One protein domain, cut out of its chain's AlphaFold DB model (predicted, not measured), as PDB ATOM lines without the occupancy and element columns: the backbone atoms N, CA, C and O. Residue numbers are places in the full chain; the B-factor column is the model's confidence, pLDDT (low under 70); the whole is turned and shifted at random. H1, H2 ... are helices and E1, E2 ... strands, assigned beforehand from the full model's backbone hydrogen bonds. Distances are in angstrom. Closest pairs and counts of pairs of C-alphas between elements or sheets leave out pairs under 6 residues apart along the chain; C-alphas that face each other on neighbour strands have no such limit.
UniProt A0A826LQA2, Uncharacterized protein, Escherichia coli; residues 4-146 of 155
ATOM      1  N   LYS A   4     -36.433  61.037  10.670       54.19
ATOM      2  CA  LYS A   4     -35.541  60.236   9.803       54.19
ATOM      3  C   LYS A   4     -34.072  60.298  10.246       54.19
ATOM      4  O   LYS A   4     -33.437  59.256  10.342       54.19
ATOM      5  N   PHE A   5     -33.572  61.489  10.590       50.62
ATOM      6  CA  PHE A   5     -32.193  61.675  11.061       50.62
ATOM      7  C   PHE A   5     -31.945  60.987  12.410       50.62
ATOM      8  O   PHE A   5     -30.953  60.285  12.565       50.62
ATOM      9  N   THR A   6     -32.884  61.096  13.356       57.31
ATOM     10  CA  THR A   6     -32.763  60.466  14.682       57.31
ATOM     11  C   THR A   6     -32.691  58.937  14.613       57.31
ATOM     12  O   THR A   6     -31.887  58.332  15.317       57.31
ATOM     13  N   LYS A   7     -33.497  58.299  13.753       62.41
ATOM     14  CA  LYS A   7     -33.462  56.837  13.585       62.41
ATOM     15  C   LYS A   7     -32.166  56.362  12.931       62.41
ATOM     16  O   LYS A   7     -31.636  55.341  13.347       62.41
ATOM     17  N   ALA A   8     -31.658  57.099  11.944       64.50
ATOM     18  CA  ALA A   8     -30.414  56.755  11.258       64.50
ATOM     19  C   ALA A   8     -29.202  56.809  12.204       64.50
ATOM     20  O   ALA A   8     -28.401  55.879  12.226       64.50
ATOM     21  N   VAL A   9     -29.114  57.854  13.031       59.84
ATOM     22  CA  VAL A   9     -28.037  58.037  14.017       59.84
ATOM     23  C   VAL A   9     -28.039  56.923  15.062       59.84
ATOM     24  O   VAL A   9     -27.036  56.233  15.222       59.84
ATOM     25  N   LEU A  10     -29.180  56.690  15.722       65.25
ATOM     26  CA  LEU A  10     -29.284  55.636  16.730       65.25
ATOM     27  C   LEU A  10     -29.031  54.251  16.115       65.25
ATOM     28  O   LEU A  10     -28.358  53.422  16.720       65.25
ATOM     29  N   SER A  11     -29.504  54.022  14.885       66.81
ATOM     30  CA  SER A  11     -29.236  52.783  14.154       66.81
ATOM     31  C   SER A  11     -27.751  52.585  13.871       66.81
ATOM     32  O   SER A  11     -27.298  51.453  13.952       66.81
ATOM     33  N   ALA A  12     -26.989  53.638  13.568       69.25
ATOM     34  CA  ALA A  12     -25.551  53.535  13.332       69.25
ATOM     35  C   ALA A  12     -24.777  53.246  14.628       69.25
ATOM     36  O   ALA A  12     -23.924  52.361  14.651       69.25
ATOM     37  N   THR A  13     -25.111  53.929  15.728       70.31
ATOM     38  CA  THR A  13     -24.484  53.692  17.038       70.31
ATOM     39  C   THR A  13     -24.759  52.276  17.541       70.31
ATOM     40  O   THR A  13     -23.843  51.592  17.995       70.31
ATOM     41  N   VAL A  14     -26.006  51.808  17.431       72.56
ATOM     42  CA  VAL A  14     -26.393  50.463  17.876       72.56
ATOM     43  C   VAL A  14     -25.882  49.385  16.918       72.56
ATOM     44  O   VAL A  14     -25.442  48.335  17.379       72.56
ATOM     45  N   ALA A  15     -25.829  49.650  15.608       68.81
ATOM     46  CA  ALA A  15     -25.120  48.793  14.659       68.81
ATOM     47  C   ALA A  15     -23.636  48.671  15.037       68.81
ATOM     48  O   ALA A  15     -23.092  47.575  15.021       68.81
ATOM     49  N   GLY A  16     -22.993  49.753  15.478       67.75
ATOM     50  CA  GLY A  16     -21.635  49.702  16.017       67.75
ATOM     51  C   GLY A  16     -21.488  48.806  17.253       67.75
ATOM     52  O   GLY A  16     -20.409  48.278  17.472       67.75
ATOM     53  N   VAL A  17     -22.546  48.592  18.042       71.19
ATOM     54  CA  VAL A  17     -22.544  47.627  19.159       71.19
ATOM     55  C   VAL A  17     -22.797  46.203  18.651       71.19
ATOM     56  O   VAL A  17     -22.079  45.288  19.031       71.19
ATOM     57  N   LEU A  18     -23.759  46.020  17.739       70.50
ATOM     58  CA  LEU A  18     -24.139  44.713  17.191       70.50
ATOM     59  C   LEU A  18     -23.053  44.091  16.294       70.50
ATOM     60  O   LEU A  18     -22.792  42.892  16.356       70.50
ATOM     61  N   PHE A  19     -22.431  44.918  15.456       66.44
ATOM     62  CA  PHE A  19     -21.397  44.545  14.488       66.44
ATOM     63  C   PHE A  19     -19.980  44.862  14.985       66.44
ATOM     64  O   PHE A  19     -19.010  44.503  14.323       66.44
ATOM     65  N   GLY A  20     -19.844  45.524  16.140       55.34
ATOM     66  CA  GLY A  20     -18.565  45.949  16.722       55.34
ATOM     67  C   GLY A  20     -17.748  44.846  17.379       55.34
ATOM     68  O   GLY A  20     -16.829  45.152  18.138       55.34
ATOM     69  N   VAL A  21     -18.056  43.578  17.108       52.59
ATOM     70  CA  VAL A  21     -17.163  42.460  17.418       52.59
ATOM     71  C   VAL A  21     -15.905  42.592  16.560       52.59
ATOM     72  O   VAL A  21     -15.801  42.064  15.457       52.59
ATOM     73  N   SER A  22     -14.926  43.337  17.068       44.34
ATOM     74  CA  SER A  22     -13.557  43.241  16.587       44.34
ATOM     75  C   SER A  22     -13.032  41.878  17.014       44.34
ATOM     76  O   SER A  22     -12.842  41.637  18.209       44.34
ATOM     77  N   PHE A  23     -12.810  40.980  16.056       48.12
ATOM     78  CA  PHE A  23     -12.022  39.780  16.304       48.12
ATOM     79  C   PHE A  23     -10.642  40.229  16.798       48.12
ATOM     80  O   PHE A  23      -9.884  40.855  16.053       48.12
ATOM     81  N   GLY A  24     -10.358  40.014  18.084       37.88
ATOM     82  CA  GLY A  24      -9.044  40.294  18.649       37.88
ATOM     83  C   GLY A  24      -7.993  39.468  17.912       37.88
ATOM     84  O   GLY A  24      -8.194  38.277  17.715       37.88
ATOM     85  N   VAL A  25      -6.913  40.133  17.489       41.66
ATOM     86  CA  VAL A  25      -5.682  39.574  16.900       41.66
ATOM     87  C   VAL A  25      -5.895  38.434  15.886       41.66
ATOM     88  O   VAL A  25      -5.635  37.273  16.156       41.66
ATOM     89  N   ALA A  26      -6.282  38.836  14.673       58.00
ATOM     90  CA  ALA A  26      -6.405  38.030  13.453       58.00
ATOM     91  C   ALA A  26      -7.617  37.081  13.383       58.00
ATOM     92  O   ALA A  26      -7.956  36.340  14.300       58.00
ATOM     93  N   ALA A  27      -8.300  37.129  12.239       62.78
ATOM     94  CA  ALA A  27      -9.255  36.098  11.867       62.78
ATOM     95  C   ALA A  27      -8.507  34.786  11.611       62.78
ATOM     96  O   ALA A  27      -7.445  34.811  10.991       62.78
ATOM     97  N   GLU A  28      -9.070  33.664  12.058       78.81
ATOM     98  CA  GLU A  28      -8.482  32.344  11.805       78.81
ATOM     99  C   GLU A  28      -8.611  31.982  10.324       78.81
ATOM    100  O   GLU A  28      -7.672  31.470   9.719       78.81
ATOM    101  N   GLU A  29      -9.768  32.278   9.726       82.69
ATOM    102  CA  GLU A  29     -10.072  31.904   8.346       82.69
ATOM    103  C   GLU A  29     -10.806  33.046   7.633       82.69
ATOM    104  O   GLU A  29     -11.693  33.703   8.193       82.69
ATOM    105  N   ILE A  30     -10.430  33.289   6.373       88.06
ATOM    106  CA  ILE A  30     -11.067  34.279   5.501       88.06
ATOM    107  C   ILE A  30     -11.398  33.614   4.168       88.06
ATOM    108  O   ILE A  30     -10.506  33.155   3.455       88.06
ATOM    109  N   TYR A  31     -12.677  33.621   3.798       90.00
ATOM    110  CA  TYR A  31     -13.149  33.100   2.516       90.00
ATOM    111  C   TYR A  31     -13.739  34.224   1.669       90.00
ATOM    112  O   TYR A  31     -14.547  35.015   2.154       90.00
ATOM    113  N   THR A  32     -13.376  34.270   0.387       91.12
ATOM    114  CA  THR A  32     -13.956  35.217  -0.578       91.12
ATOM    115  C   THR A  32     -14.890  34.473  -1.527       91.12
ATOM    116  O   THR A  32     -14.506  33.451  -2.095       91.12
ATOM    117  N   LYS A  33     -16.118  34.978  -1.691       90.31
ATOM    118  CA  LYS A  33     -17.184  34.410  -2.529       90.31
ATOM    119  C   LYS A  33     -17.822  35.530  -3.354       90.31
ATOM    120  O   LYS A  33     -18.792  36.153  -2.931       90.31
ATOM    121  N   GLY A  34     -17.243  35.824  -4.518       89.81
ATOM    122  CA  GLY A  34     -17.633  36.997  -5.308       89.81
ATOM    123  C   GLY A  34     -17.418  38.288  -4.512       89.81
ATOM    124  O   GLY A  34     -16.319  38.535  -4.024       89.81
ATOM    125  N   GLU A  35     -18.476  39.081  -4.337       93.00
ATOM    126  CA  GLU A  35     -18.460  40.331  -3.550       93.00
ATOM    127  C   GLU A  35     -18.469  40.109  -2.026       93.00
ATOM    128  O   GLU A  35     -18.355  41.066  -1.248       93.00
ATOM    129  N   TYR A  36     -18.651  38.859  -1.590       94.19
ATOM    130  CA  TYR A  36     -18.775  38.513  -0.183       94.19
ATOM    131  C   TYR A  36     -17.446  38.057   0.412       94.19
ATOM    132  O   TYR A  36     -16.666  37.335  -0.209       94.19
ATOM    133  N   LYS A  37     -17.227  38.440   1.668       93.44
ATOM    134  CA  LYS A  37     -16.096  38.015   2.490       93.44
ATOM    135  C   LYS A  37     -16.617  37.427   3.792       93.44
ATOM    136  O   LYS A  37     -17.278  38.123   4.560       93.44
ATOM    137  N   VAL A  38     -16.308  36.165   4.036       92.44
ATOM    138  CA  VAL A  38     -16.622  35.454   5.275       92.44
ATOM    139  C   VAL A  38     -15.388  35.502   6.160       92.44
ATOM    140  O   VAL A  38     -14.309  35.107   5.725       92.44
ATOM    141  N   ILE A  39     -15.542  36.006   7.377       90.75
ATOM    142  CA  ILE A  39     -14.488  36.037   8.389       90.75
ATOM    143  C   ILE A  39     -14.904  35.103   9.518       90.75
ATOM    144  O   ILE A  39     -15.983  35.292  10.082       90.75
ATOM    145  N   VAL A  40     -14.057  34.129   9.847       89.50
ATOM    146  CA  VAL A  40     -14.285  33.156  10.923       89.50
ATOM    147  C   VAL A  40     -13.206  33.299  11.995       89.50
ATOM    148  O   VAL A  40     -12.024  33.484  11.700       89.50
ATOM    149  N   ASN A  41     -13.627  33.223  13.253       87.06
ATOM    150  CA  ASN A  41     -12.755  33.174  14.417       87.06
ATOM    151  C   ASN A  41     -13.396  32.251  15.468       87.06
ATOM    152  O   ASN A  41     -14.406  32.595  16.097       87.06
ATOM    153  N   GLY A  42     -12.855  31.039  15.603       86.00
ATOM    154  CA  GLY A  42     -13.374  30.009  16.490       86.00
ATOM    155  C   GLY A  42     -14.823  29.634  16.165       86.00
ATOM    156  O   GLY A  42     -15.134  29.114  15.092       86.00
ATOM    157  N   VAL A  43     -15.721  29.886  17.122       88.25
ATOM    158  CA  VAL A  43     -17.167  29.609  17.003       88.25
ATOM    159  C   VAL A  43     -17.972  30.773  16.418       88.25
ATOM    160  O   VAL A  43     -19.197  30.690  16.350       88.25
ATOM    161  N   SER A  44     -17.307  31.868  16.044       88.12
ATOM    162  CA  SER A  44     -17.949  33.099  15.583       88.12
ATOM    163  C   SER A  44     -17.596  33.402  14.132       88.12
ATOM    164  O   SER A  44     -16.448  33.239  13.724       88.12
ATOM    165  N   ALA A  45     -18.564  33.894  13.361       90.12
ATOM    166  CA  ALA A  45     -18.319  34.395  12.012       90.12
ATOM    167  C   ALA A  45     -19.122  35.665  11.686       90.12
ATOM    168  O   ALA A  45     -20.137  35.981  12.318       90.12
ATOM    169  N   ILE A  46     -18.648  36.406  10.684       91.12
ATOM    170  CA  ILE A  46     -19.334  37.561  10.089       91.12
ATOM    171  C   ILE A  46     -19.169  37.489   8.574       91.12
ATOM    172  O   ILE A  46     -18.082  37.201   8.070       91.12
ATOM    173  N   ILE A  47     -20.241  37.792   7.846       92.06
ATOM    174  CA  ILE A  47     -20.228  37.906   6.390       92.06
ATOM    175  C   ILE A  47     -20.345  39.380   6.020       92.06
ATOM    176  O   ILE A  47     -21.274  40.077   6.435       92.06
ATOM    177  N   TYR A  48     -19.397  39.841   5.214       91.38
ATOM    178  CA  TYR A  48     -19.343  41.181   4.651       91.38
ATOM    179  C   TYR A  48     -19.698  41.142   3.171       91.38
ATOM    180  O   TYR A  48     -19.334  40.197   2.478       91.38
ATOM    181  N   LYS A  49     -20.323  42.209   2.679       92.69
ATOM    182  CA  LYS A  49     -20.445  42.534   1.255       92.69
ATOM    183  C   LYS A  49     -19.811  43.900   1.042       92.69
ATOM    184  O   LYS A  49     -20.191  44.846   1.727       92.69
ATOM    185  N   ASN A  50     -18.831  44.020   0.146       87.94
ATOM    186  CA  ASN A  50     -18.158  45.301  -0.129       87.94
ATOM    187  C   ASN A  50     -17.673  46.028   1.150       87.94
ATOM    188  O   ASN A  50     -17.865  47.229   1.314       87.94
ATOM    189  N   ASN A  51     -17.074  45.279   2.086       82.50
ATOM    190  CA  ASN A  51     -16.611  45.738   3.409       82.50
ATOM    191  C   ASN A  51     -17.693  46.225   4.396       82.50
ATOM    192  O   ASN A  51     -17.347  46.611   5.511       82.50
ATOM    193  N   ALA A  52     -18.980  46.128   4.063       84.56
ATOM    194  CA  ALA A  52     -20.076  46.336   5.007       84.56
ATOM    195  C   ALA A  52     -20.563  44.987   5.567       84.56
ATOM    196  O   ALA A  52     -20.777  44.057   4.784       84.56
ATOM    197  N   PRO A  53     -20.734  44.828   6.893       86.75
ATOM    198  CA  PRO A  53     -21.282  43.597   7.449       86.75
ATOM    199  C   PRO A  53     -22.747  43.443   7.014       86.75
ATOM    200  O   PRO A  53     -23.537  44.377   7.136       86.75
ATOM    201  N   VAL A  54     -23.104  42.268   6.496       89.56
ATOM    202  CA  VAL A  54     -24.462  41.962   6.007       89.56
ATOM    203  C   VAL A  54     -25.143  40.840   6.782       89.56
ATOM    204  O   VAL A  54     -26.369  40.819   6.843       89.56
ATOM    205  N   ILE A  55     -24.366  39.936   7.385       90.12
ATOM    206  CA  ILE A  55     -24.839  38.905   8.316       90.12
ATOM    207  C   ILE A  55     -23.817  38.833   9.450       90.12
ATOM    208  O   ILE A  55     -22.624  38.657   9.198       90.12
ATOM    209  N   ALA A  56     -24.265  38.984  10.693       85.25
ATOM    210  CA  ALA A  56     -23.390  39.013  11.862       85.25
ATOM    211  C   ALA A  56     -23.889  38.108  12.983       85.25
ATOM    212  O   ALA A  56     -24.951  37.497  12.880       85.25
ATOM    213  N   GLY A  57     -23.071  38.008  14.035       83.88
ATOM    214  CA  GLY A  57     -23.312  37.126  15.173       83.88
ATOM    215  C   GLY A  57     -23.548  35.681  14.746       83.88
ATOM    216  O   GLY A  57     -24.424  35.019  15.296       83.88
ATOM    217  N   ILE A  58     -22.812  35.207  13.736       90.31
ATOM    218  CA  ILE A  58     -22.932  33.825  13.288       90.31
ATOM    219  C   ILE A  58     -22.268  32.933  14.329       90.31
ATOM    220  O   ILE A  58     -21.096  33.125  14.643       90.31
ATOM    221  N   ASN A  59     -23.006  31.952  14.837       91.19
ATOM    222  CA  ASN A  59     -22.488  30.875  15.664       91.19
ATOM    223  C   ASN A  59     -22.225  29.658  14.770       91.19
ATOM    224  O   ASN A  59     -23.154  28.962  14.362       91.19
ATOM    225  N   THR A  60     -20.954  29.398  14.473       92.31
ATOM    226  CA  THR A  60     -20.531  28.356  13.523       92.31
ATOM    227  C   THR A  60     -20.672  26.940  14.080       92.31
ATOM    228  O   THR A  60     -20.681  25.979  13.319       92.31
ATOM    229  N   LYS A  61     -20.830  26.789  15.402       92.38
ATOM    230  CA  LYS A  61     -21.103  25.492  16.041       92.38
ATOM    231  C   LYS A  61     -22.552  25.052  15.827       92.38
ATOM    232  O   LYS A  61     -22.822  23.876  15.624       92.38
ATOM    233  N   THR A  62     -23.482  25.995  15.922       92.25
ATOM    234  CA  THR A  62     -24.925  25.731  15.780       92.25
ATOM    235  C   THR A  62     -25.438  25.983  14.365       92.25
ATOM    236  O   THR A  62     -26.520  25.517  14.031       92.25
ATOM    237  N   GLY A  63     -24.671  26.691  13.532       93.44
ATOM    238  CA  GLY A  63     -25.098  27.084  12.195       93.44
ATOM    239  C   GLY A  63     -26.237  28.096  12.252       93.44
ATOM    240  O   GLY A  63     -27.279  27.886  11.644       93.44
ATOM    241  N   SER A  64     -26.079  29.178  13.015       92.44
ATOM    242  CA  SER A  64     -27.129  30.195  13.151       92.44
ATOM    243  C   SER A  64     -26.586  31.608  13.037       92.44
ATOM    244  O   SER A  64     -25.521  31.880  13.584       92.44
ATOM    245  N   ALA A  65     -27.342  32.518  12.431       91.62
ATOM    246  CA  ALA A  65     -27.104  33.958  12.505       91.62
ATOM    247  C   ALA A  65     -28.056  34.599  13.522       91.62
ATOM    248  O   ALA A  65     -29.207  34.176  13.636       91.62
ATOM    249  N   ILE A  66     -27.606  35.630  14.240       87.50
ATOM    250  CA  ILE A  66     -28.530  36.412  15.067       87.50
ATOM    251  C   ILE A  66     -29.401  37.299  14.178       87.50
ATOM    252  O   ILE A  66     -28.923  37.948  13.249       87.50
ATOM    253  N   THR A  67     -30.680  37.369  14.512       87.56
ATOM    254  CA  THR A  67     -31.616  38.360  13.996       87.56
ATOM    255  C   THR A  67     -32.250  39.112  15.154       87.56
ATOM    256  O   THR A  67     -32.393  38.582  16.259       87.56
ATOM    257  N   ILE A  68     -32.561  40.384  14.927       87.06
ATOM    258  CA  ILE A  68     -33.129  41.274  15.935       87.06
ATOM    259  C   ILE A  68     -34.126  42.192  15.251       87.06
ATOM    260  O   ILE A  68     -33.811  42.801  14.227       87.06
ATOM    261  N   ASN A  69     -35.290  42.372  15.867       89.44
ATOM    262  CA  ASN A  69     -36.225  43.379  15.413       89.44
ATOM    263  C   ASN A  69     -35.643  44.788  15.536       89.44
ATOM    264  O   ASN A  69     -35.373  45.274  16.637       89.44
ATOM    265  N   GLN A  70     -35.490  45.480  14.405       83.56
ATOM    266  CA  GLN A  70     -34.867  46.803  14.388       83.56
ATOM    267  C   GLN A  70     -35.646  47.815  15.237       83.56
ATOM    268  O   GLN A  70     -35.044  48.679  15.873       83.56
ATOM    269  N   LYS A  71     -36.980  47.717  15.285       85.50
ATOM    270  CA  LYS A  71     -37.795  48.624  16.095       85.50
ATOM    271  C   LYS A  71     -37.584  48.374  17.588       85.50
ATOM    272  O   LYS A  71     -37.349  49.342  18.304       85.50
ATOM    273  N   GLU A  72     -37.612  47.125  18.049       88.19
ATOM    274  CA  GLU A  72     -37.340  46.811  19.462       88.19
ATOM    275  C   GLU A  72     -35.927  47.202  19.876       88.19
ATOM    276  O   GLU A  72     -35.728  47.766  20.954       88.19
ATOM    277  N   LEU A  73     -34.950  46.944  19.007       87.81
ATOM    278  CA  LEU A  73     -33.568  47.315  19.242       87.81
ATOM    279  C   LEU A  73     -33.423  48.827  19.424       87.81
ATOM    280  O   LEU A  73     -32.823  49.270  20.402       87.81
ATOM    281  N   LEU A  74     -33.994  49.620  18.514       86.50
ATOM    282  CA  LEU A  74     -33.927  51.079  18.580       86.50
ATOM    283  C   LEU A  74     -34.692  51.632  19.784       86.50
ATOM    284  O   LEU A  74     -34.154  52.469  20.505       86.50
ATOM    285  N   ASP A  75     -35.915  51.166  20.025       89.12
ATOM    286  CA  ASP A  75     -36.758  51.682  21.105       89.12
ATOM    287  C   ASP A  75     -36.148  51.359  22.482       89.12
ATOM    288  O   ASP A  75     -36.045  52.240  23.339       89.12
ATOM    289  N   GLY A  76     -35.665  50.128  22.683       90.38
ATOM    290  CA  GLY A  76     -35.002  49.744  23.930       90.38
ATOM    291  C   GLY A  76     -33.629  50.391  24.108       90.38
ATOM    292  O   GLY A  76     -33.322  50.866  25.200       90.38
ATOM    293  N   SER A  77     -32.834  50.532  23.039       89.19
ATOM    294  CA  SER A  77     -31.565  51.274  23.119       89.19
ATOM    295  C   SER A  77     -31.800  52.745  23.461       89.19
ATOM    296  O   SER A  77     -31.106  53.292  24.312       89.19
ATOM    297  N   ALA A  78     -32.807  53.393  22.861       90.00
ATOM    298  CA  ALA A  78     -33.157  54.778  23.178       90.00
ATOM    299  C   ALA A  78     -33.573  54.950  24.645       90.00
ATOM    300  O   ALA A  78     -33.203  55.943  25.278       90.00
ATOM    301  N   LYS A  79     -34.320  53.979  25.184       92.00
ATOM    302  CA  LYS A  79     -34.703  53.944  26.596       92.00
ATOM    303  C   LYS A  79     -33.470  53.850  27.496       92.00
ATOM    304  O   LYS A  79     -33.312  54.704  28.361       92.00
ATOM    305  N   ILE A  80     -32.556  52.915  27.216       92.44
ATOM    306  CA  ILE A  80     -31.294  52.769  27.959       92.44
ATOM    307  C   ILE A  80     -30.488  54.071  27.922       92.44
ATOM    308  O   ILE A  80     -30.017  54.524  28.959       92.44
ATOM    309  N   LEU A  81     -30.344  54.712  26.758       90.50
ATOM    310  CA  LEU A  81     -29.632  55.992  26.662       90.50
ATOM    311  C   LEU A  81     -30.268  57.058  27.559       90.50
ATOM    312  O   LEU A  81     -29.568  57.678  28.356       90.50
ATOM    313  N   THR A  82     -31.590  57.208  27.485       92.00
ATOM    314  CA  THR A  82     -32.334  58.205  28.269       92.00
ATOM    315  C   THR A  82     -32.203  57.958  29.776       92.00
ATOM    316  O   THR A  82     -31.942  58.892  30.528       92.00
ATOM    317  N   GLU A  83     -32.313  56.702  30.220       94.31
ATOM    318  CA  GLU A  83     -32.154  56.301  31.630       94.31
ATOM    319  C   GLU A  83     -30.738  56.549  32.168       94.31
ATOM    320  O   GLU A  83     -30.550  56.705  33.370       94.31
ATOM    321  N   ASN A  84     -29.742  56.626  31.282       92.25
ATOM    322  CA  ASN A  84     -28.355  56.939  31.626       92.25
ATOM    323  C   ASN A  84     -27.997  58.411  31.334       92.25
ATOM    324  O   ASN A  84     -26.821  58.749  31.224       92.25
ATOM    325  N   GLY A  85     -29.000  59.289  31.193       91.00
ATOM    326  CA  GLY A  85     -28.808  60.731  31.004       91.00
ATOM    327  C   GLY A  85     -28.269  61.129  29.627       91.00
ATOM    328  O   GLY A  85     -27.842  62.267  29.439       91.00
ATOM    329  N   LEU A  86     -28.275  60.214  28.657       89.94
ATOM    330  CA  LEU A  86     -27.803  60.455  27.299       89.94
ATOM    331  C   LEU A  86     -28.970  60.802  26.377       89.94
ATOM    332  O   LEU A  86     -30.055  60.229  26.461       89.94
ATOM    333  N   ASN A  87     -28.729  61.715  25.438       86.31
ATOM    334  CA  ASN A  87     -29.716  62.058  24.426       86.31
ATOM    335  C   ASN A  87     -29.627  61.064  23.250       86.31
ATOM    336  O   ASN A  87     -28.675  61.141  22.474       86.31
ATOM    337  N   PRO A  88     -30.626  60.188  23.029       81.94
ATOM    338  CA  PRO A  88     -30.618  59.240  21.909       81.94
ATOM    339  C   PRO A  88     -30.702  59.916  20.532       81.94
ATOM    340  O   PRO A  88     -30.592  59.249  19.505       81.94
ATOM    341  N   LYS A  89     -30.941  61.232  20.494       81.31
ATOM    342  CA  LYS A  89     -30.986  62.038  19.270       81.31
ATOM    343  C   LYS A  89     -29.670  62.752  18.974       81.31
ATOM    344  O   LYS A  89     -29.580  63.370  17.917       81.31
ATOM    345  N   ASP A  90     -28.707  62.721  19.893       81.81
ATOM    346  CA  ASP A  90     -27.414  63.368  19.703       81.81
ATOM    347  C   ASP A  90     -26.521  62.507  18.787       81.81
ATOM    348  O   ASP A  90     -26.186  61.377  19.153       81.81
ATOM    349  N   PRO A  91     -26.117  63.009  17.603       72.06
ATOM    350  CA  PRO A  91     -25.210  62.298  16.703       72.06
ATOM    351  C   PRO A  91     -23.811  62.071  17.272       72.06
ATOM    352  O   PRO A  91     -23.102  61.193  16.790       72.06
ATOM    353  N   ASN A  92     -23.425  62.824  18.301       78.94
ATOM    354  CA  ASN A  92     -22.121  62.731  18.941       78.94
ATOM    355  C   ASN A  92     -22.181  62.017  20.295       78.94
ATOM    356  O   ASN A  92     -21.219  62.095  21.065       78.94
ATOM    357  N   VAL A  93     -23.285  61.318  20.593       82.50
ATOM    358  CA  VAL A  93     -23.443  60.594  21.854       82.50
ATOM    359  C   VAL A  93     -22.298  59.592  22.035       82.50
ATOM    360  O   VAL A  93     -22.132  58.630  21.282       82.50
ATOM    361  N   LYS A  94     -21.466  59.824  23.053       82.25
ATOM    362  CA  LYS A  94     -20.363  58.926  23.397       82.25
ATOM    363  C   LYS A  94     -20.865  57.883  24.382       82.25
ATOM    364  O   LYS A  94     -21.133  58.191  25.539       82.25
ATOM    365  N   LEU A  95     -20.976  56.641  23.922       84.50
ATOM    366  CA  LEU A  95     -21.366  55.537  24.793       84.50
ATOM    367  C   LEU A  95     -20.217  55.170  25.735       84.50
ATOM    368  O   LEU A  95     -19.137  54.777  25.282       84.50
ATOM    369  N   THR A  96     -20.472  55.250  27.040       86.62
ATOM    370  CA  THR A  96     -19.580  54.696  28.065       86.62
ATOM    371  C   THR A  96     -19.553  53.168  27.979       86.62
ATOM    372  O   THR A  96     -20.447  52.549  27.395       86.62
ATOM    373  N   ALA A  97     -18.530  52.532  28.560       86.94
ATOM    374  CA  ALA A  97     -18.442  51.070  28.602       86.94
ATOM    375  C   ALA A  97     -19.665  50.433  29.293       86.94
ATOM    376  O   ALA A  97     -20.194  49.440  28.803       86.94
ATOM    377  N   ASP A  98     -20.159  51.057  30.366       89.38
ATOM    378  CA  ASP A  98     -21.363  50.626  31.086       89.38
ATOM    379  C   ASP A  98     -22.616  50.663  30.194       89.38
ATOM    380  O   ASP A  98     -23.329  49.667  30.068       89.38
ATOM    381  N   VAL A  99     -22.842  51.770  29.479       89.56
ATOM    382  CA  VAL A  99     -23.986  51.897  28.563       89.56
ATOM    383  C   VAL A  99     -23.891  50.894  27.411       89.56
ATOM    384  O   VAL A  99     -24.897  50.282  27.050       89.56
ATOM    385  N   LYS A 100     -22.689  50.664  26.861       86.62
ATOM    386  CA  LYS A 100     -22.465  49.607  25.857       86.62
ATOM    387  C   LYS A 100     -22.822  48.227  26.414       86.62
ATOM    388  O   LYS A 100     -23.509  47.471  25.734       86.62
ATOM    389  N   GLY A 101     -22.418  47.926  27.650       87.31
ATOM    390  CA  GLY A 101     -22.765  46.681  28.338       87.31
ATOM    391  C   GLY A 101     -24.274  46.506  28.521       87.31
ATOM    392  O   GLY A 101     -24.811  45.446  28.213       87.31
ATOM    393  N   LYS A 102     -24.990  47.562  28.929       90.69
ATOM    394  CA  LYS A 102     -26.459  47.547  29.065       90.69
ATOM    395  C   LYS A 102     -27.166  47.300  27.732       90.69
ATOM    396  O   LYS A 102     -28.063  46.462  27.669       90.69
ATOM    397  N   ILE A 103     -26.738  47.973  26.660       88.94
ATOM    398  CA  ILE A 103     -27.276  47.749  25.307       88.94
ATOM    399  C   ILE A 103     -26.981  46.316  24.842       88.94
ATOM    400  O   ILE A 103     -27.869  45.660  24.306       88.94
ATOM    401  N   GLN A 104     -25.777  45.796  25.093       85.31
ATOM    402  CA  GLN A 104     -25.418  44.420  24.744       85.31
ATOM    403  C   GLN A 104     -26.255  43.384  25.511       85.31
ATOM    404  O   GLN A 104     -26.688  42.386  24.931       85.31
ATOM    405  N   ASN A 105     -26.521  43.626  26.795       89.31
ATOM    406  CA  ASN A 105     -27.399  42.783  27.602       89.31
ATOM    407  C   ASN A 105     -28.829  42.803  27.063       89.31
ATOM    408  O   ASN A 105     -29.424  41.743  26.909       89.31
ATOM    409  N   TYR A 106     -29.347  43.975  26.695       89.88
ATOM    410  CA  TYR A 106     -30.659  44.087  26.062       89.88
ATOM    411  C   TYR A 106     -30.720  43.367  24.708       89.88
ATOM    412  O   TYR A 106     -31.647  42.605  24.457       89.88
ATOM    413  N   ILE A 107     -29.695  43.511  23.860       86.75
ATOM    414  CA  ILE A 107     -29.563  42.738  22.617       86.75
ATOM    415  C   ILE A 107     -29.676  41.234  22.897       86.75
ATOM    416  O   ILE A 107     -30.375  40.524  22.179       86.75
ATOM    417  N   ASN A 108     -29.040  40.739  23.962       85.31
ATOM    418  CA  ASN A 108     -29.103  39.324  24.322       85.31
ATOM    419  C   ASN A 108     -30.507  38.841  24.721       85.31
ATOM    420  O   ASN A 108     -30.753  37.646  24.586       85.31
ATOM    421  N   THR A 109     -31.410  39.723  25.168       86.94
ATOM    422  CA  THR A 109     -32.792  39.354  25.523       86.94
ATOM    423  C   THR A 109     -33.759  39.398  24.345       86.94
ATOM    424  O   THR A 109     -34.852  38.852  24.445       86.94
ATOM    425  N   ILE A 110     -33.396  40.078  23.254       86.38
ATOM    426  CA  ILE A 110     -34.268  40.258  22.079       86.38
ATOM    427  C   ILE A 110     -33.732  39.579  20.813       86.38
ATOM    428  O   ILE A 110     -34.387  39.613  19.773       86.38
ATOM    429  N   LYS A 111     -32.526  39.001  20.871       85.94
ATOM    430  CA  LYS A 111     -31.946  38.271  19.743       85.94
ATOM    431  C   LYS A 111     -32.645  36.938  19.539       85.94
ATOM    432  O   LYS A 111     -32.972  36.237  20.495       85.94
ATOM    433  N   TYR A 112     -32.763  36.564  18.278       86.19
ATOM    434  CA  TYR A 112     -33.303  35.285  17.862       86.19
ATOM    435  C   TYR A 112     -32.322  34.605  16.900       86.19
ATOM    436  O   TYR A 112     -31.725  35.292  16.068       86.19
ATOM    437  N   PRO A 113     -32.079  33.292  17.011       89.12
ATOM    438  CA  PRO A 113     -31.248  32.584  16.049       89.12
ATOM    439  C   PRO A 113     -32.058  32.241  14.792       89.12
ATOM    440  O   PRO A 113     -33.160  31.709  14.872       89.12
ATOM    441  N   VAL A 114     -31.487  32.499  13.619       90.69
ATOM    442  CA  VAL A 114     -31.960  31.942  12.346       90.69
ATOM    443  C   VAL A 114     -30.980  30.863  11.926       90.69
ATOM    444  O   VAL A 114     -29.816  31.157  11.642       90.69
ATOM    445  N   TYR A 115     -31.448  29.619  11.913       92.81
ATOM    446  CA  TYR A 115     -30.626  28.460  11.589       92.81
ATOM    447  C   TYR A 115     -30.474  28.278  10.079       92.81
ATOM    448  O   TYR A 115     -31.434  28.373   9.313       92.81
ATOM    449  N   ALA A 116     -29.248  27.988   9.665       94.56
ATOM    450  CA  ALA A 116     -28.891  27.588   8.320       94.56
ATOM    451  C   ALA A 116     -27.665  26.675   8.387       94.56
ATOM    452  O   ALA A 116     -26.593  27.087   8.824       94.56
ATOM    453  N   GLU A 117     -27.808  25.441   7.906       93.88
ATOM    454  CA  GLU A 117     -26.733  24.438   7.904       93.88
ATOM    455  C   GLU A 117     -25.454  24.941   7.217       93.88
ATOM    456  O   GLU A 117     -24.348  24.637   7.658       93.88
ATOM    457  N   SER A 118     -25.584  25.787   6.190       94.12
ATOM    458  CA  SER A 118     -24.454  26.412   5.491       94.12
ATOM    459  C   SER A 118     -23.624  27.371   6.357       94.12
ATOM    460  O   SER A 118     -22.505  27.708   5.979       94.12
ATOM    461  N   LEU A 119     -24.128  27.786   7.526       94.94
ATOM    462  CA  LEU A 119     -23.391  28.591   8.504       94.94
ATOM    463  C   LEU A 119     -22.549  27.754   9.478       94.94
ATOM    464  O   LEU A 119     -21.820  28.334  10.287       94.94
ATOM    465  N   LYS A 120     -22.648  26.418   9.446       94.56
ATOM    466  CA  LYS A 120     -21.778  25.558  10.256       94.56
ATOM    467  C   LYS A 120     -20.331  25.650   9.783       94.56
ATOM    468  O   LYS A 120     -20.081  25.844   8.593       94.56
ATOM    469  N   LYS A 121     -19.377  25.507  10.709       91.31
ATOM    470  CA  LYS A 121     -17.942  25.704  10.437       91.31
ATOM    471  C   LYS A 121     -17.468  24.900   9.219       91.31
ATOM    472  O   LYS A 121     -16.832  25.462   8.336       91.31
ATOM    473  N   GLU A 122     -17.853  23.631   9.136       92.00
ATOM    474  CA  GLU A 122     -17.520  22.706   8.048       92.00
ATOM    475  C   GLU A 122     -18.056  23.130   6.666       92.00
ATOM    476  O   GLU A 122     -17.500  22.739   5.642       92.00
ATOM    477  N   ASN A 123     -19.097  23.966   6.624       94.12
ATOM    478  CA  ASN A 123     -19.761  24.381   5.390       94.12
ATOM    479  C   ASN A 123     -19.350  25.787   4.927       94.12
ATOM    480  O   ASN A 123     -19.462  26.096   3.739       94.12
ATOM    481  N   LEU A 124     -18.829  26.636   5.822       92.00
ATOM    482  CA  LEU A 124     -18.498  28.036   5.516       92.00
ATOM    483  C   LEU A 124     -17.440  28.193   4.417       92.00
ATOM    484  O   LEU A 124     -17.501  29.150   3.647       92.00
ATOM    485  N   GLN A 125     -16.505  27.249   4.288       90.88
ATOM    486  CA  GLN A 125     -15.522  27.269   3.201       90.88
ATOM    487  C   GLN A 125     -16.183  27.123   1.821       90.88
ATOM    488  O   GLN A 125     -15.701  27.698   0.840       90.88
ATOM    489  N   ASN A 126     -17.290  26.382   1.734       93.19
ATOM    490  CA  ASN A 126     -17.970  26.030   0.486       93.19
ATOM    491  C   ASN A 126     -19.293  26.773   0.279       93.19
ATOM    492  O   ASN A 126     -19.956  26.547  -0.729       93.19
ATOM    493  N   ILE A 127     -19.652  27.684   1.189       94.75
ATOM    494  CA  ILE A 127     -20.864  28.491   1.074       94.75
ATOM    495  C   ILE A 127     -20.900  29.235  -0.267       94.75
ATOM    496  O   ILE A 127     -19.899  29.815  -0.709       94.75
ATOM    497  N   THR A 128     -22.052  29.205  -0.931       95.56
ATOM    498  CA  THR A 128     -22.250  29.885  -2.213       95.56
ATOM    499  C   THR A 128     -22.824  31.286  -2.015       95.56
ATOM    500  O   THR A 128     -23.385  31.615  -0.970       95.56
ATOM    501  N   VAL A 129     -22.733  32.125  -3.051       95.94
ATOM    502  CA  VAL A 129     -23.405  33.436  -3.060       95.94
ATOM    503  C   VAL A 129     -24.918  33.283  -2.862       95.94
ATOM    504  O   VAL A 129     -25.505  34.025  -2.079       95.94
ATOM    505  N   ALA A 130     -25.531  32.280  -3.498       95.62
ATOM    506  CA  ALA A 130     -26.959  32.010  -3.368       95.62
ATOM    507  C   ALA A 130     -27.353  31.635  -1.929       95.62
ATOM    508  O   ALA A 130     -28.384  32.093  -1.435       95.62
ATOM    509  N   ASP A 131     -26.518  30.857  -1.229       95.56
ATOM    510  CA  ASP A 131     -26.742  30.534   0.186       95.56
ATOM    511  C   ASP A 131     -26.708  31.794   1.049       95.56
ATOM    512  O   ASP A 131     -27.609  32.013   1.858       95.56
ATOM    513  N   ILE A 132     -25.695  32.646   0.852       95.75
ATOM    514  CA  ILE A 132     -25.540  33.905   1.593       95.75
ATOM    515  C   ILE A 132     -26.761  34.806   1.382       95.75
ATOM    516  O   ILE A 132     -27.304  35.345   2.346       95.75
ATOM    517  N   GLU A 133     -27.219  34.956   0.141       95.75
ATOM    518  CA  GLU A 133     -28.372  35.797  -0.192       95.75
ATOM    519  C   GLU A 133     -29.675  35.248   0.385       95.75
ATOM    520  O   GLU A 133     -30.470  36.009   0.945       95.75
ATOM    521  N   LYS A 134     -29.863  33.926   0.349       95.38
ATOM    522  CA  LYS A 134     -31.008  33.264   0.981       95.38
ATOM    523  C   LYS A 134     -31.002  33.447   2.499       95.38
ATOM    524  O   LYS A 134     -32.030  33.804   3.072       95.38
ATOM    525  N   ILE A 135     -29.856  33.247   3.155       94.88
ATOM    526  CA  ILE A 135     -29.708  33.469   4.602       94.88
ATOM    527  C   ILE A 135     -30.022  34.922   4.938       94.88
ATOM    528  O   ILE A 135     -30.802  35.177   5.851       94.88
ATOM    529  N   LYS A 136     -29.459  35.874   4.186       93.50
ATOM    530  CA  LYS A 136     -29.721  37.298   4.391       93.50
ATOM    531  C   LYS A 136     -31.208  37.616   4.271       93.50
ATOM    532  O   LYS A 136     -31.756  38.254   5.165       93.50
ATOM    533  N   SER A 137     -31.855  37.154   3.204       93.19
ATOM    534  CA  SER A 137     -33.287  37.367   2.996       93.19
ATOM    535  C   SER A 137     -34.114  36.805   4.153       93.19
ATOM    536  O   SER A 137     -35.053  37.454   4.605       93.19
ATOM    537  N   ASN A 138     -33.755  35.624   4.665       90.75
ATOM    538  CA  ASN A 138     -34.429  35.021   5.812       90.75
ATOM    539  C   ASN A 138     -34.203  35.828   7.095       90.75
ATOM    540  O   ASN A 138     -35.160  36.115   7.806       90.75
ATOM    541  N   VAL A 139     -32.963  36.229   7.385       90.00
ATOM    542  CA  VAL A 139     -32.631  37.072   8.546       90.00
ATOM    543  C   VAL A 139     -33.409  38.385   8.499       90.00
ATOM    544  O   VAL A 139     -34.018  38.753   9.505       90.00
ATOM    545  N   ASP A 140     -33.440  39.049   7.340       89.12
ATOM    546  CA  ASP A 140     -34.169  40.299   7.130       89.12
ATOM    547  C   ASP A 140     -35.680  40.089   7.322       89.12
ATOM    548  O   ASP A 140     -36.304  40.828   8.081       89.12
ATOM    549  N   ALA A 141     -36.270  39.049   6.721       87.81
ATOM    550  CA  ALA A 141     -37.690  38.736   6.882       87.81
ATOM    551  C   ALA A 141     -38.052  38.473   8.352       87.81
ATOM    552  O   ALA A 141     -38.964  39.103   8.891       87.81
ATOM    553  N   VAL A 142     -37.289  37.615   9.033       86.06
ATOM    554  CA  VAL A 142     -37.509  37.292  10.448       86.06
ATOM    555  C   VAL A 142     -37.355  38.535  11.326       86.06
ATOM    556  O   VAL A 142     -38.177  38.747  12.217       86.06
ATOM    557  N   SER A 143     -36.389  39.413  11.029       85.44
ATOM    558  CA  SER A 143     -36.186  40.667  11.772       85.44
ATOM    559  C   SER A 143     -37.408  41.594  11.737       85.44
ATOM    560  O   SER A 143     -37.589  42.414  12.632       85.44
ATOM    561  N   THR A 144     -38.277  41.479  10.728       84.56
ATOM    562  CA  THR A 144     -39.484  42.316  10.636       84.56
ATOM    563  C   THR A 144     -40.666  41.768  11.431       84.56
ATOM    564  O   THR A 144     -41.533  42.548  11.825       84.56
ATOM    565  N   VAL A 145     -40.691  40.458  11.691       80.81
ATOM    566  CA  VAL A 145     -41.859  39.747  12.234       80.81
ATOM    567  C   VAL A 145     -41.648  39.309  13.682       80.81
ATOM    568  O   VAL A 145     -42.536  39.485  14.518       80.81
ATOM    569  N   ILE A 146     -40.482  38.742  13.996       78.56
ATOM    570  CA  ILE A 146     -40.203  38.224  15.335       78.56
ATOM    571  C   ILE A 146     -39.781  39.373  16.238       78.56
ATOM    572  O   ILE A 146     -38.902  40.159  15.903       78.56
TER     573      ILE A 146
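Overview. This is residues 4 to 146 of the 155 residues of an uncharacterized protein of Escherichia coli (UniProt A0A826LQA2). A twisted sheet of four strands, E1 to E4, has the long helix H5 slung across one face, and three helices, H1, H2 and H3, make a separate cluster at the other end. The short strand pair E5 and E6 joins the two ends: E5 leads into the helical hairpin H2 and H3, which H1 crosses at about a right angle, and E6 leads back from it. The printed part has 143 residues, with five named helices and six named strands in the order H1 E1 E2 E3 E4 E5 H2 H3 E6 H4 H5, class mixed; both sheets, E1-E2-E3-E4 and E5-E6, are antiparallel. It is compact, with a radius of gyration of the C-alphas of 15.7 A and spans of 47 by 36 by 26 A.

Arrangement. H1, residues 4 to 18, touches H2, residues 70 to 83, about perpendicular at 89 degrees; the closest C-alphas, Ser 11 and Leu 74, are 6.7 A apart. H1 also touches H3, residues 97 to 110, with its residues 14 to 18 alone, at Val 17 and Lys 100, C-alphas 7.0 A apart. H2 and H3 touch as a helical hairpin, opposite ways at a steep tilt of 36 degrees, only just past shallow; the C-alphas of Ser 77 and Ile 103 are closest, 6.0 A. E1, residues 29 to 33, E2, 36 to 41, E3, 44 to 49, and E4, 52 to 59, form a meander, each strand the antiparallel neighbour of the one before. Within hydrogen-bond range are N 31 and O 38 at 2.9 A, N 39 and O 46 at 2.9 A, and N 49 and O 52 at 2.8 A. E5, residues 64 to 67, pairs with E6, residues 112 to 115, through N 67 and O 112 at 2.8 A; the closest C-alphas of E4 and E5, Ile 58 and Ala 65, are 4.2 A apart. H4, residues 121 to 124, only grazes the four-stranded sheet. H5, residues 129 to 145, is on one face of that sheet, making two layers, at a height of 8.2 A over it. Every O i to N i+4 pair is within range in H1, H2 and H3, and 12 of 13 in H5; H4 is too short for one.

Along the chain. H1 begins at C-alpha 4, (-35.541, 60.236, 9.803), and is 20.6 A long. E4, the longest strand by residues, measures 18.9 A, H2 19.9 A and H3 20.2 A. H5, 24.8 A, ends at C-alpha 145, (-41.859, 39.747, 12.234).

Size, cuts and confidence. The C-alphas of Gly 85 and Asn 126 are farthest apart, 47.5 A. The printed part has no cut; the link H2 to H3 is long. Mean pLDDT of the printed part is 84.3, with residues 4 to 12, 15 to 16 and 19 to 27 under 70.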